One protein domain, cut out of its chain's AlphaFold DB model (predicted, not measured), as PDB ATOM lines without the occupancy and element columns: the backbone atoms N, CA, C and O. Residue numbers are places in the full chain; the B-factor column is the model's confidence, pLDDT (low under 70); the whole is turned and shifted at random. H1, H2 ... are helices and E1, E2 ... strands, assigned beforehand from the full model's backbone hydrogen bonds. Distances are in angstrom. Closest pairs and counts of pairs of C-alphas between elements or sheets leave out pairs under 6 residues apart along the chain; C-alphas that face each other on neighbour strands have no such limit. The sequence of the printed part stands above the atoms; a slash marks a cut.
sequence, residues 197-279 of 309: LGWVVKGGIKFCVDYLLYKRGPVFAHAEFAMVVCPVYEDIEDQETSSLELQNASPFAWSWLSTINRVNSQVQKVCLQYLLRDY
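AT A GLANCE: This is residues 197 to 279 of the 309 residues of the protein "tRNA-splicing endonuclease subunit Sen2" of Termitomyces sp. J132 (UniProt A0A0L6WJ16). A strongly twisted sheet of four strands makes a narrow ribbon: the long strands E3 and E4 run side by side, the short E1 and E2 widen it where E3 begins, and the small helix H1 lies beyond E3's other end. From H1 a long loop, residues 241 to 253, leads back to the helix H2, which only grazes the sheet. The printed part has 83 residues, with two named helices and four named strands in the order E1 E2 E3 H1 H2 E4; the sheet, E1 E2 E3 E4, is mixed, and the class is mixed, helices and strands. The whole is only just loose, close to compact, with a radius of gyration of the C-alphas of 14.5 A, and spans 46 by 30 by 16 A.

HOW THE PARTS SIT: Start at E1, residues 200 to 203, an edge strand; E2, residues 211 to 214, is its antiparallel neighbour, with N 202 and O 212 3.0 A apart. E3, residues 225 to 232, is antiparallel to E2, with N 211 and O 227 3.0 A apart. These two hairpins form a meander, each strand the antiparallel neighbour of the one before. H1, residues 236 to 240, is not on the sheet and is apart from H2, residues 254 to 266. H2 only grazes the sheet, with residues 260 to 265; its closest C-alpha pair with E4, residues 270 to 277, is Asn 264 and Cys 271, 6.9 A. E4, the other edge strand, is parallel to E3 at 24 degrees, with N 228 and O 272 3.0 A apart. E3, H1, H2 and E4 form a strand-helix-strand unit, two parallel neighbour strands with helices between, and its crossover is right-handed. In H1 and H2 every O i to N i+4 pair is within hydrogen-bond range.

IN THESE COORDINATES: Find C-alpha 200 at (121.259, 115.914, 90.752), where E1 begins. E3 runs 21.0 A, and H2 18.3 A from C-alpha 254 at (133.680, 131.334, 112.652). E4 runs 22.3 A to C-alpha 277 at (140.390, 130.160, 92.261).

THE WHOLE: The C-alphas farthest apart, of Phe 220 and Glu 237, are 46.2 A apart. The printed part has no cut, and the link from H1 to H2 is long. Look for pLDDT under 70 at residues 245 to 252 and 266 to 279.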
ATOM      1  N   LEU A 197     129.290 114.995  86.372       94.06
ATOM      2  CA  LEU A 197     129.518 113.818  87.219       94.06
ATOM      3  C   LEU A 197     128.248 112.983  87.493       94.06
ATOM      4  O   LEU A 197     128.312 111.975  88.196       94.06
ATOM      5  N   GLY A 198     127.086 113.385  86.969       92.81
ATOM      6  CA  GLY A 198     125.823 112.656  87.110       92.81
ATOM      7  C   GLY A 198     125.040 112.947  88.393       92.81
ATOM      8  O   GLY A 198     124.011 112.313  88.635       92.81
ATOM      9  N   TRP A 199     125.463 113.916  89.210       94.19
ATOM     10  CA  TRP A 199     124.705 114.327  90.391       94.19
ATOM     11  C   TRP A 199     123.467 115.127  90.004       94.19
ATOM     12  O   TRP A 199     123.465 115.900  89.045       94.19
ATOM     13  N   VAL A 200     122.405 115.003  90.795       94.12
ATOM     14  CA  VAL A 200     121.259 115.914  90.752       94.12
ATOM     15  C   VAL A 200     121.537 117.072  91.705       94.12
ATOM     16  O   VAL A 200     121.597 116.883  92.920       94.12
ATOM     17  N   VAL A 201     121.700 118.266  91.139       94.62
ATOM     18  CA  VAL A 201     122.038 119.495  91.867       94.62
ATOM     19  C   VAL A 201     120.770 120.317  92.091       94.62
ATOM     20  O   VAL A 201     120.027 120.582  91.143       94.62
ATOM     21  N   LYS A 202     120.503 120.723  93.336       92.44
ATOM     22  CA  LYS A 202     119.344 121.559  93.694       92.44
ATOM     23  C   LYS A 202     119.711 122.706  94.616       92.44
ATOM     24  O   LYS A 202     120.656 122.591  95.379       92.44
ATOM     25  N   GLY A 203     118.932 123.787  94.568       90.94
ATOM     26  CA  GLY A 203     119.131 124.944  95.443       90.94
ATOM     27  C   GLY A 203     119.042 124.569  96.926       90.94
ATOM     28  O   GLY A 203     118.108 123.882  97.352       90.94
ATOM     29  N   GLY A 204     120.020 125.027  97.701       89.12
ATOM     30  CA  GLY A 204     120.224 124.644  99.095       89.12
ATOM     31  C   GLY A 204     119.746 125.648 100.137       89.12
ATOM     32  O   GLY A 204     119.955 125.406 101.322       89.12
ATOM     33  N   ILE A 205     119.058 126.724  99.737       87.69
ATOM     34  CA  ILE A 205     118.704 127.860 100.614       87.69
ATOM     35  C   ILE A 205     118.024 127.455 101.934       87.69
ATOM     36  O   ILE A 205     118.233 128.078 102.968       87.69
ATOM     37  N   LYS A 206     117.265 126.349 101.935       85.00
ATOM     38  CA  LYS A 206     116.610 125.785 103.134       85.00
ATOM     39  C   LYS A 206     117.588 125.285 104.207       85.00
ATOM     40  O   LYS A 206     117.166 125.031 105.328       85.00
ATOM     41  N   PHE A 207     118.854 125.099 103.854       86.12
ATOM     42  CA  PHE A 207     119.924 124.610 104.721       86.12
ATOM     43  C   PHE A 207     121.087 125.605 104.822       86.12
ATOM     44  O   PHE A 207     122.171 125.215 105.247       86.12
ATOM     45  N   CYS A 208     120.862 126.871 104.440       86.81
ATOM     46  CA  CYS A 208     121.880 127.930 104.436       86.81
ATOM     47  C   CYS A 208     123.114 127.583 103.585       86.81
ATOM     48  O   CYS A 208     124.230 127.953 103.932       86.81
ATOM     49  N   VAL A 209     122.905 126.843 102.493       88.19
ATOM     50  CA  VAL A 209     123.945 126.471 101.526       88.19
ATOM     51  C   VAL A 209     123.478 126.783 100.106       88.19
ATOM     52  O   VAL A 209     122.273 126.903  99.865       88.19
ATOM     53  N   ASP A 210     124.401 126.879  99.156       89.44
ATOM     54  CA  ASP A 210     124.075 127.208  97.764       89.44
ATOM     55  C   ASP A 210     123.425 126.018  97.057       89.44
ATOM     56  O   ASP A 210     122.352 126.138  96.452       89.44
ATOM     57  N   TYR A 211     124.020 124.831  97.222       92.88
ATOM     58  CA  TYR A 211     123.595 123.618  96.534       92.88
ATOM     59  C   TYR A 211     123.434 122.403  97.450       92.88
ATOM     60  O   TYR A 211     124.054 122.259  98.499       92.88
ATOM     61  N   LEU A 212     122.578 121.489  97.012       92.12
ATOM     62  CA  LEU A 212     122.386 120.155  97.557       92.12
ATOM     63  C   LEU A 212     122.659 119.140  96.459       92.12
ATOM     64  O   LEU A 212     122.108 119.255  95.358       92.12
ATOM     65  N   LEU A 213     123.453 118.125  96.786       92.75
ATOM     66  CA  LEU A 213     123.789 117.051  95.864       92.75
ATOM     67  C   LEU A 213     123.011 115.788  96.199       92.75
ATOM     68  O   LEU A 213     123.094 115.250  97.305       92.75
ATOM     69  N   TYR A 214     122.273 115.291  95.215       92.31
ATOM     70  CA  TYR A 214     121.528 114.045  95.299       92.31
ATOM     71  C   TYR A 214     122.079 113.046  94.288       92.31
ATOM     72  O   TYR A 214     122.213 113.362  93.108       92.31
ATOM     73  N   LYS A 215     122.309 111.804  94.718       90.00
ATOM     74  CA  LYS A 215     122.765 110.735  93.818       90.00
ATOM     75  C   LYS A 215     121.695 110.311  92.806       90.00
ATOM     76  O   LYS A 215     121.996 110.048  91.651       90.00
ATOM     77  N   ARG A 216     120.433 110.224  93.247       86.88
ATOM     78  CA  ARG A 216     119.285 109.814  92.406       86.88
ATOM     79  C   ARG A 216     118.227 110.897  92.231       86.88
ATOM     80  O   ARG A 216     117.442 110.814  91.297       86.88
ATOM     81  N   GLY A 217     118.188 111.878  93.129       87.00
ATOM     82  CA  GLY A 217     117.217 112.970  93.132       87.00
ATOM     83  C   GLY A 217     116.399 113.066  94.427       87.00
ATOM     84  O   GLY A 217     116.381 112.127  95.229       87.00
ATOM     85  N   PRO A 218     115.704 114.198  94.629       85.75
ATOM     86  CA  PRO A 218     115.049 114.555  95.889       85.75
ATOM     87  C   PRO A 218     113.855 113.677  96.278       85.75
ATOM     88  O   PRO A 218     113.485 113.647  97.448       85.75
ATOM     89  N   VAL A 219     113.250 112.965  95.322       82.88
ATOM     90  CA  VAL A 219     112.102 112.074  95.580       82.88
ATOM     91  C   VAL A 219     112.552 110.718  96.135       82.88
ATOM     92  O   VAL A 219     111.796 110.056  96.842       82.88
ATOM     93  N   PHE A 220     113.788 110.299  95.843       83.38
ATOM     94  CA  PHE A 220     114.270 108.953  96.163       83.38
ATOM     95  C   PHE A 220     115.101 108.886  97.441       83.38
ATOM     96  O   PHE A 220     115.050 107.884  98.149       83.38
ATOM     97  N   ALA A 221     115.900 109.917  97.712       83.12
ATOM     98  CA  ALA A 221     116.822 109.936  98.837       83.12
ATOM     99  C   ALA A 221     117.044 111.363  99.343       83.12
ATOM    100  O   ALA A 221     116.784 112.347  98.647       83.12
ATOM    101  N   HIS A 222     117.562 111.468 100.564       85.12
ATOM    102  CA  HIS A 222     118.086 112.728 101.076       85.12
ATOM    103  C   HIS A 222     119.321 113.163 100.272       85.12
ATOM    104  O   HIS A 222     119.977 112.341  99.629       85.12
ATOM    105  N   ALA A 223     119.615 114.464 100.288       87.38
ATOM    106  CA  ALA A 223     120.864 114.960  99.723       87.38
ATOM    107  C   ALA A 223     122.030 114.403 100.541       87.38
ATOM    108  O   ALA A 223     121.969 114.422 101.771       87.38
ATOM    109  N   GLU A 224     123.058 113.930  99.851       86.88
ATOM    110  CA  GLU A 224     124.261 113.359 100.459       86.88
ATOM    111  C   GLU A 224     125.195 114.473 100.938       86.88
ATOM    112  O   GLU A 224     125.713 114.432 102.053       86.88
ATOM    113  N   PHE A 225     125.304 115.531 100.129       89.50
ATOM    114  CA  PHE A 225     126.135 116.689 100.424       89.50
ATOM    115  C   PHE A 225     125.330 117.986 100.401       89.50
ATOM    116  O   PHE A 225     124.423 118.177  99.583       89.50
ATOM    117  N   ALA A 226     125.702 118.876 101.313       90.31
ATOM    118  CA  ALA A 226     125.352 120.286 101.314       90.31
ATOM    119  C   ALA A 226     126.586 121.070 100.859       90.31
ATOM    120  O   ALA A 226     127.691 120.769 101.296       90.31
ATOM    121  N   MET A 227     126.423 122.032  99.960       88.56
ATOM    122  CA  MET A 227     127.536 122.690  99.287       88.56
ATOM    123  C   MET A 227     127.458 124.197  99.414       88.56
ATOM    124  O   MET A 227     126.464 124.796  99.003       88.56
ATOM    125  N   VAL A 228     128.545 124.784  99.901       88.69
ATOM    126  CA  VAL A 228     128.755 126.228  99.876       88.69
ATOM    127  C   VAL A 228     129.878 126.529  98.897       88.69
ATOM    128  O   VAL A 228     130.959 125.939  98.976       88.69
ATOM    129  N   VAL A 229     129.602 127.406  97.944       87.69
ATOM    130  CA  VAL A 229     130.575 127.849  96.957       87.69
ATOM    131  C   VAL A 229     131.268 129.077  97.517       87.69
ATOM    132  O   VAL A 229     130.600 130.003  97.953       87.69
ATOM    133  N   CYS A 230     132.595 129.086  97.531       84.38
ATOM    134  CA  CYS A 230     133.400 130.192  98.038       84.38
ATOM    135  C   CYS A 230     134.405 130.603  96.956       84.38
ATOM    136  O   CYS A 230     135.349 129.851  96.692       84.38
ATOM    137  N   PRO A 231     134.216 131.758  96.300       83.06
ATOM    138  CA  PRO A 231     135.228 132.297  95.405       83.06
ATOM    139  C   PRO A 231     136.434 132.772  96.217       83.06
ATOM    140  O   PRO A 231     136.284 133.379  97.277       83.06
ATOM    141  N   VAL A 232     137.629 132.461  95.725       80.94
ATOM    142  CA  VAL A 232     138.903 132.830  96.339       80.94
ATOM    143  C   VAL A 232     139.769 133.495  95.283       80.94
ATOM    144  O   VAL A 232     140.073 132.898  94.252       80.94
ATOM    145  N   TYR A 233     140.183 134.719  95.571       79.81
ATOM    146  CA  TYR A 233     141.168 135.441  94.781       79.81
ATOM    147  C   TYR A 233     142.575 135.018  95.213       79.81
ATOM    148  O   TYR A 233     142.825 134.849  96.409       79.81
ATOM    149  N   GLU A 234     143.475 134.798  94.253       77.12
ATOM    150  CA  GLU A 234     144.899 134.594  94.556       77.12
ATOM    151  C   GLU A 234     145.582 135.939  94.851       77.12
ATOM    152  O   GLU A 234     146.313 136.047  95.837       77.12
ATOM    153  N   ASP A 235     145.271 136.962  94.051       78.94
ATOM    154  CA  ASP A 235     145.837 138.304  94.158       78.94
ATOM    155  C   ASP A 235     144.911 139.251  94.941       78.94
ATOM    156  O   ASP A 235     143.713 139.362  94.669       78.94
ATOM    157  N   ILE A 236     145.480 139.968  95.918       79.00
ATOM    158  CA  ILE A 236     144.740 140.929  96.758       79.00
ATOM    159  C   ILE A 236     144.252 142.118  95.920       79.00
ATOM    160  O   ILE A 236     143.149 142.607  96.139       79.00
ATOM    161  N   GLU A 237     145.036 142.552  94.930       79.00
ATOM    162  CA  GLU A 237     144.667 143.655  94.034       79.00
ATOM    163  C   GLU A 237     143.393 143.322  93.241       79.00
ATOM    164  O   GLU A 237     142.459 144.122  93.197       79.00
ATOM    165  N   ASP A 238     143.293 142.102  92.701       76.31
ATOM    166  CA  ASP A 238     142.087 141.635  92.010       76.31
ATOM    167  C   ASP A 238     140.886 141.564  92.961       76.31
ATOM    168  O   ASP A 238     139.770 141.929  92.581       76.31
ATOM    169  N   GLN A 239     141.109 141.161  94.215       77.44
ATOM    170  CA  GLN A 239     140.069 141.160  95.239       77.44
ATOM    171  C   GLN A 239     139.563 142.577  95.553       77.44
ATOM    172  O   GLN A 239     138.360 142.762  95.724       77.44
ATOM    173  N   GLU A 240     140.442 143.580  95.601       78.31
ATOM    174  CA  GLU A 240     140.065 144.983  95.828       78.31
ATOM    175  C   GLU A 240     139.296 145.591  94.647       78.31
ATOM    176  O   GLU A 240     138.480 146.494  94.837       78.31
ATOM    177  N   THR A 241     139.507 145.085  93.426       78.31
ATOM    178  CA  THR A 241     138.730 145.511  92.246       78.31
ATOM    179  C   THR A 241     137.325 144.909  92.179       78.31
ATOM    180  O   THR A 241     136.504 145.355  91.365       78.31
ATOM    181  N   SER A 242     137.024 143.911  93.019       75.62
ATOM    182  CA  SER A 242     135.679 143.351  93.110       75.62
ATOM    183  C   SER A 242     134.686 144.431  93.547       75.62
ATOM    184  O   SER A 242     134.860 145.143  94.532       75.62
ATOM    185  N   SER A 243     133.608 144.545  92.779       70.44
ATOM    186  CA  SER A 243     132.476 145.430  93.057       70.44
ATOM    187  C   SER A 243     131.371 144.727  93.848       70.44
ATOM    188  O   SER A 243     130.367 145.357  94.190       70.44
ATOM    189  N   LEU A 244     131.532 143.428  94.123       70.56
ATOM    190  CA  LEU A 244     130.527 142.597  94.767       70.56
ATOM    191  C   LEU A 244     130.960 142.253  96.192       70.56
ATOM    192  O   LEU A 244     131.970 141.598  96.431       70.56
ATOM    193  N   GLU A 245     130.132 142.633  97.163       69.31
ATOM    194  CA  GLU A 245     130.327 142.219  98.552       69.31
ATOM    195  C   GLU A 245     129.846 140.771  98.735       69.31
ATOM    196  O   GLU A 245     128.687 140.476  99.046       69.31
ATOM    197  N   LEU A 246     130.756 139.834  98.478       68.88
ATOM    198  CA  LEU A 246     130.525 138.405  98.620       68.88
ATOM    199  C   LEU A 246     130.551 138.004 100.100       68.88
ATOM    200  O   LEU A 246     131.611 137.903 100.719       68.88
ATOM    201  N   GLN A 247     129.378 137.679 100.648       64.50
ATOM    202  CA  GLN A 247     129.208 137.227 102.043       64.50
ATOM    203  C   GLN A 247     130.059 135.994 102.410       64.50
ATOM    204  O   GLN A 247     130.271 135.698 103.582       64.50
ATOM    205  N   ASN A 248     130.503 135.251 101.400       65.81
ATOM    206  CA  ASN A 248     131.222 133.984 101.466       65.81
ATOM    207  C   ASN A 248     132.719 134.090 101.110       65.81
ATOM    208  O   ASN A 248     133.387 133.054 101.133       65.81
ATOM    209  N   ALA A 249     133.242 135.281 100.777       63.59
ATOM    210  CA  ALA A 249     134.625 135.451 100.313       63.59
ATOM    211  C   ALA A 249     135.582 135.984 101.392       63.59
ATOM    212  O   ALA A 249     136.685 135.457 101.516       63.59
ATOM    213  N   SER A 250     135.188 136.979 102.204       64.62
ATOM    214  CA  SER A 250     135.989 137.462 103.345       64.62
ATOM    215  C   SER A 250     135.257 138.544 104.163       64.62
ATOM    216  O   SER A 250     134.577 139.371 103.561       64.62
ATOM    217  N   PRO A 251     135.432 138.614 105.499       60.88
ATOM    218  CA  PRO A 251     136.074 137.617 106.347       60.88
ATOM    219  C   PRO A 251     135.140 136.435 106.618       60.88
ATOM    220  O   PRO A 251     133.961 136.585 106.934       60.88
ATOM    221  N   PHE A 252     135.704 135.232 106.556       69.31
ATOM    222  CA  PHE A 252     134.998 134.001 106.880       69.31
ATOM    223  C   PHE A 252     134.801 133.879 108.397       69.31
ATOM    224  O   PHE A 252     135.652 133.358 109.122       69.31
ATOM    225  N   ALA A 253     133.695 134.411 108.914       78.19
ATOM    226  CA  ALA A 253     133.451 134.414 110.350       78.19
ATOM    227  C   ALA A 253     133.210 132.988 110.881       78.19
ATOM    228  O   ALA A 253     132.340 132.259 110.400       78.19
ATOM    229  N   TRP A 254     133.911 132.609 111.956       80.69
ATOM    230  CA  TRP A 254     133.680 131.334 112.652       80.69
ATOM    231  C   TRP A 254     132.225 131.156 113.103       80.69
ATOM    232  O   TRP A 254     131.715 130.037 113.131       80.69
ATOM    233  N   SER A 255     131.537 132.255 113.421       83.81
ATOM    234  CA  SER A 255     130.109 132.261 113.750       83.81
ATOM    235  C   SER A 255     129.241 131.832 112.565       83.81
ATOM    236  O   SER A 255     128.306 131.049 112.748       83.81
ATOM    237  N   TRP A 256     129.567 132.280 111.352       82.81
ATOM    238  CA  TRP A 256     128.875 131.892 110.126       82.81
ATOM    239  C   TRP A 256     129.087 130.407 109.825       82.81
ATOM    240  O   TRP A 256     128.108 129.669 109.691       82.81
ATOM    241  N   LEU A 257     130.340 129.930 109.866       80.12
ATOM    242  CA  LEU A 257     130.646 128.506 109.673       80.12
ATOM    243  C   LEU A 257     129.930 127.639 110.716       80.12
ATOM    244  O   LEU A 257     129.319 126.628 110.376       80.12
ATOM    245  N   SER A 258     129.978 128.043 111.987       84.00
ATOM    246  CA  SER A 258     129.301 127.342 113.081       84.00
ATOM    247  C   SER A 258     127.786 127.293 112.872       84.00
ATOM    248  O   SER A 258     127.163 126.254 113.099       84.00
ATOM    249  N   THR A 259     127.188 128.371 112.360       84.31
ATOM    250  CA  THR A 259     125.753 128.431 112.043       84.31
ATOM    251  C   THR A 259     125.388 127.454 110.928       84.31
ATOM    252  O   THR A 259     124.463 126.656 111.094       84.31
ATOM    253  N   ILE A 260     126.150 127.445 109.831       83.94
ATOM    254  CA  ILE A 260     125.940 126.505 108.721       83.94
ATOM    255  C   ILE A 260     126.127 125.066 109.198       83.94
ATOM    256  O   ILE A 260     125.285 124.204 108.921       83.94
ATOM    257  N   ASN A 261     127.184 124.798 109.964       83.44
ATOM    258  CA  ASN A 261     127.450 123.468 110.492       83.44
ATOM    259  C   ASN A 261     126.338 123.005 111.446       83.44
ATOM    260  O   ASN A 261     125.902 121.857 111.377       83.44
ATOM    261  N   ARG A 262     125.806 123.899 112.288       84.88
ATOM    262  CA  ARG A 262     124.685 123.601 113.191       84.88
ATOM    263  C   ARG A 262     123.425 123.211 112.422       84.88
ATOM    264  O   ARG A 262     122.785 122.224 112.783       84.88
ATOM    265  N   VAL A 263     123.081 123.951 111.366       84.69
ATOM    266  CA  VAL A 263     121.913 123.650 110.520       84.69
ATOM    267  C   VAL A 263     122.087 122.305 109.810       84.69
ATOM    268  O   VAL A 263     121.159 121.498 109.782       84.69
ATOM    269  N   ASN A 264     123.278 122.017 109.280       81.88
ATOM    270  CA  ASN A 264     123.518 120.803 108.497       81.88
ATOM    271  C   ASN A 264     123.731 119.546 109.356       81.88
ATOM    272  O   ASN A 264     123.254 118.472 108.979       81.88
ATOM    273  N   SER A 265     124.321 119.683 110.548       77.00
ATOM    274  CA  SER A 265     124.476 118.591 111.523       77.00
ATOM    275  C   SER A 265     123.125 118.019 111.956       77.00
ATOM    276  O   SER A 265     122.970 116.805 112.078       77.00
ATOM    277  N   GLN A 266     122.107 118.873 112.126       66.38
ATOM    278  CA  GLN A 266     120.755 118.438 112.497       66.38
ATOM    279  C   GLN A 266     120.054 117.634 111.396       66.38
ATOM    280  O   GLN A 266     119.150 116.852 111.685       66.38
ATOM    281  N   VAL A 267     120.464 117.812 110.139       62.38
ATOM    282  CA  VAL A 267     119.869 117.135 108.977       62.38
ATOM    283  C   VAL A 267     120.828 116.097 108.378       62.38
ATOM    284  O   VAL A 267     120.588 115.619 107.273       62.38
ATOM    285  N   GLN A 268     121.893 115.743 109.113       61.69
ATOM    286  CA  GLN A 268     122.887 114.721 108.762       61.69
ATOM    287  C   GLN A 268     123.496 114.889 107.359       61.69
ATOM    288  O   GLN A 268     123.759 113.903 106.674       61.69
ATOM    289  N   LYS A 269     123.714 116.133 106.912       66.50
ATOM    290  CA  LYS A 269     124.382 116.407 105.629       66.50
ATOM    291  C   LYS A 269     125.845 116.754 105.851       66.50
ATOM    292  O   LYS A 269     126.157 117.571 106.717       66.50
ATOM    293  N   VAL A 270     126.725 116.186 105.031       68.38
ATOM    294  CA  VAL A 270     128.138 116.576 105.004       68.38
ATOM    295  C   VAL A 270     128.248 117.892 104.239       68.38
ATOM    296  O   VAL A 270     127.841 117.974 103.079       68.38
ATOM    297  N   CYS A 271     128.756 118.929 104.905       63.91
ATOM    298  CA  CYS A 271     128.968 120.232 104.288       63.91
ATOM    299  C   CYS A 271     130.314 120.233 103.550       63.91
ATOM    300  O   CYS A 271     131.353 120.014 104.168       63.91
ATOM    301  N   LEU A 272     130.290 120.466 102.240       62.62
ATOM    302  CA  LEU A 272     131.466 120.635 101.394       62.62
ATOM    303  C   LEU A 272     131.616 122.110 101.031       62.62
ATOM    304  O   LEU A 272     130.644 122.771 100.663       62.62
ATOM    305  N   GLN A 273     132.844 122.608 101.115       60.72
ATOM    306  CA  GLN A 273     133.199 123.949 100.674       60.72
ATOM    307  C   GLN A 273     133.945 123.835  99.347       60.72
ATOM    308  O   GLN A 273     134.963 123.148  99.266       60.72
ATOM    309  N   TYR A 274     133.406 124.453  98.297       61.94
ATOM    310  CA  TYR A 274     134.011 124.429  96.969       61.94
ATOM    311  C   TYR A 274     134.741 125.743  96.722       61.94
ATOM    312  O   TYR A 274     134.112 126.800  96.699       61.94
ATOM    313  N   LEU A 275     136.061 125.666  96.557       60.25
ATOM    314  CA  LEU A 275     136.919 126.826  96.343       60.25
ATOM    315  C   LEU A 275     137.123 127.035  94.843       60.25
ATOM    316  O   LEU A 275     137.649 126.157  94.158       60.25
ATOM    317  N   LEU A 276     136.712 128.197  94.347       63.72
ATOM    318  CA  LEU A 276     136.938 128.625  92.969       63.72
ATOM    319  C   LEU A 276     138.069 129.649  92.964       63.72
ATOM    320  O   LEU A 276     137.897 130.727  93.521       63.72
ATOM    321  N   ARG A 277     139.213 129.288  92.373       63.06
ATOM    322  CA  ARG A 277     140.390 130.160  92.261       63.06
ATOM    323  C   ARG A 277     140.437 130.865  90.914       63.06
ATOM    324  O   ARG A 277     140.222 130.212  89.890       63.06
ATOM    325  N   ASP A 278     140.739 132.160  90.933       65.94
ATOM    326  CA  ASP A 278     141.033 132.921  89.719       65.94
ATOM    327  C   ASP A 278     142.516 132.760  89.347       65.94
ATOM    328  O   ASP A 278     143.393 133.105  90.130       65.94
ATOM    329  N   TYR A 279     142.796 132.216  88.161       53.84
ATOM    330  CA  TYR A 279     144.153 132.002  87.645       53.84
ATOM    331  C   TYR A 279     144.429 132.981  86.497       53.84
ATOM    332  O   TYR A 279     144.509 132.575  85.336       53.84
TER     333      TYR A 279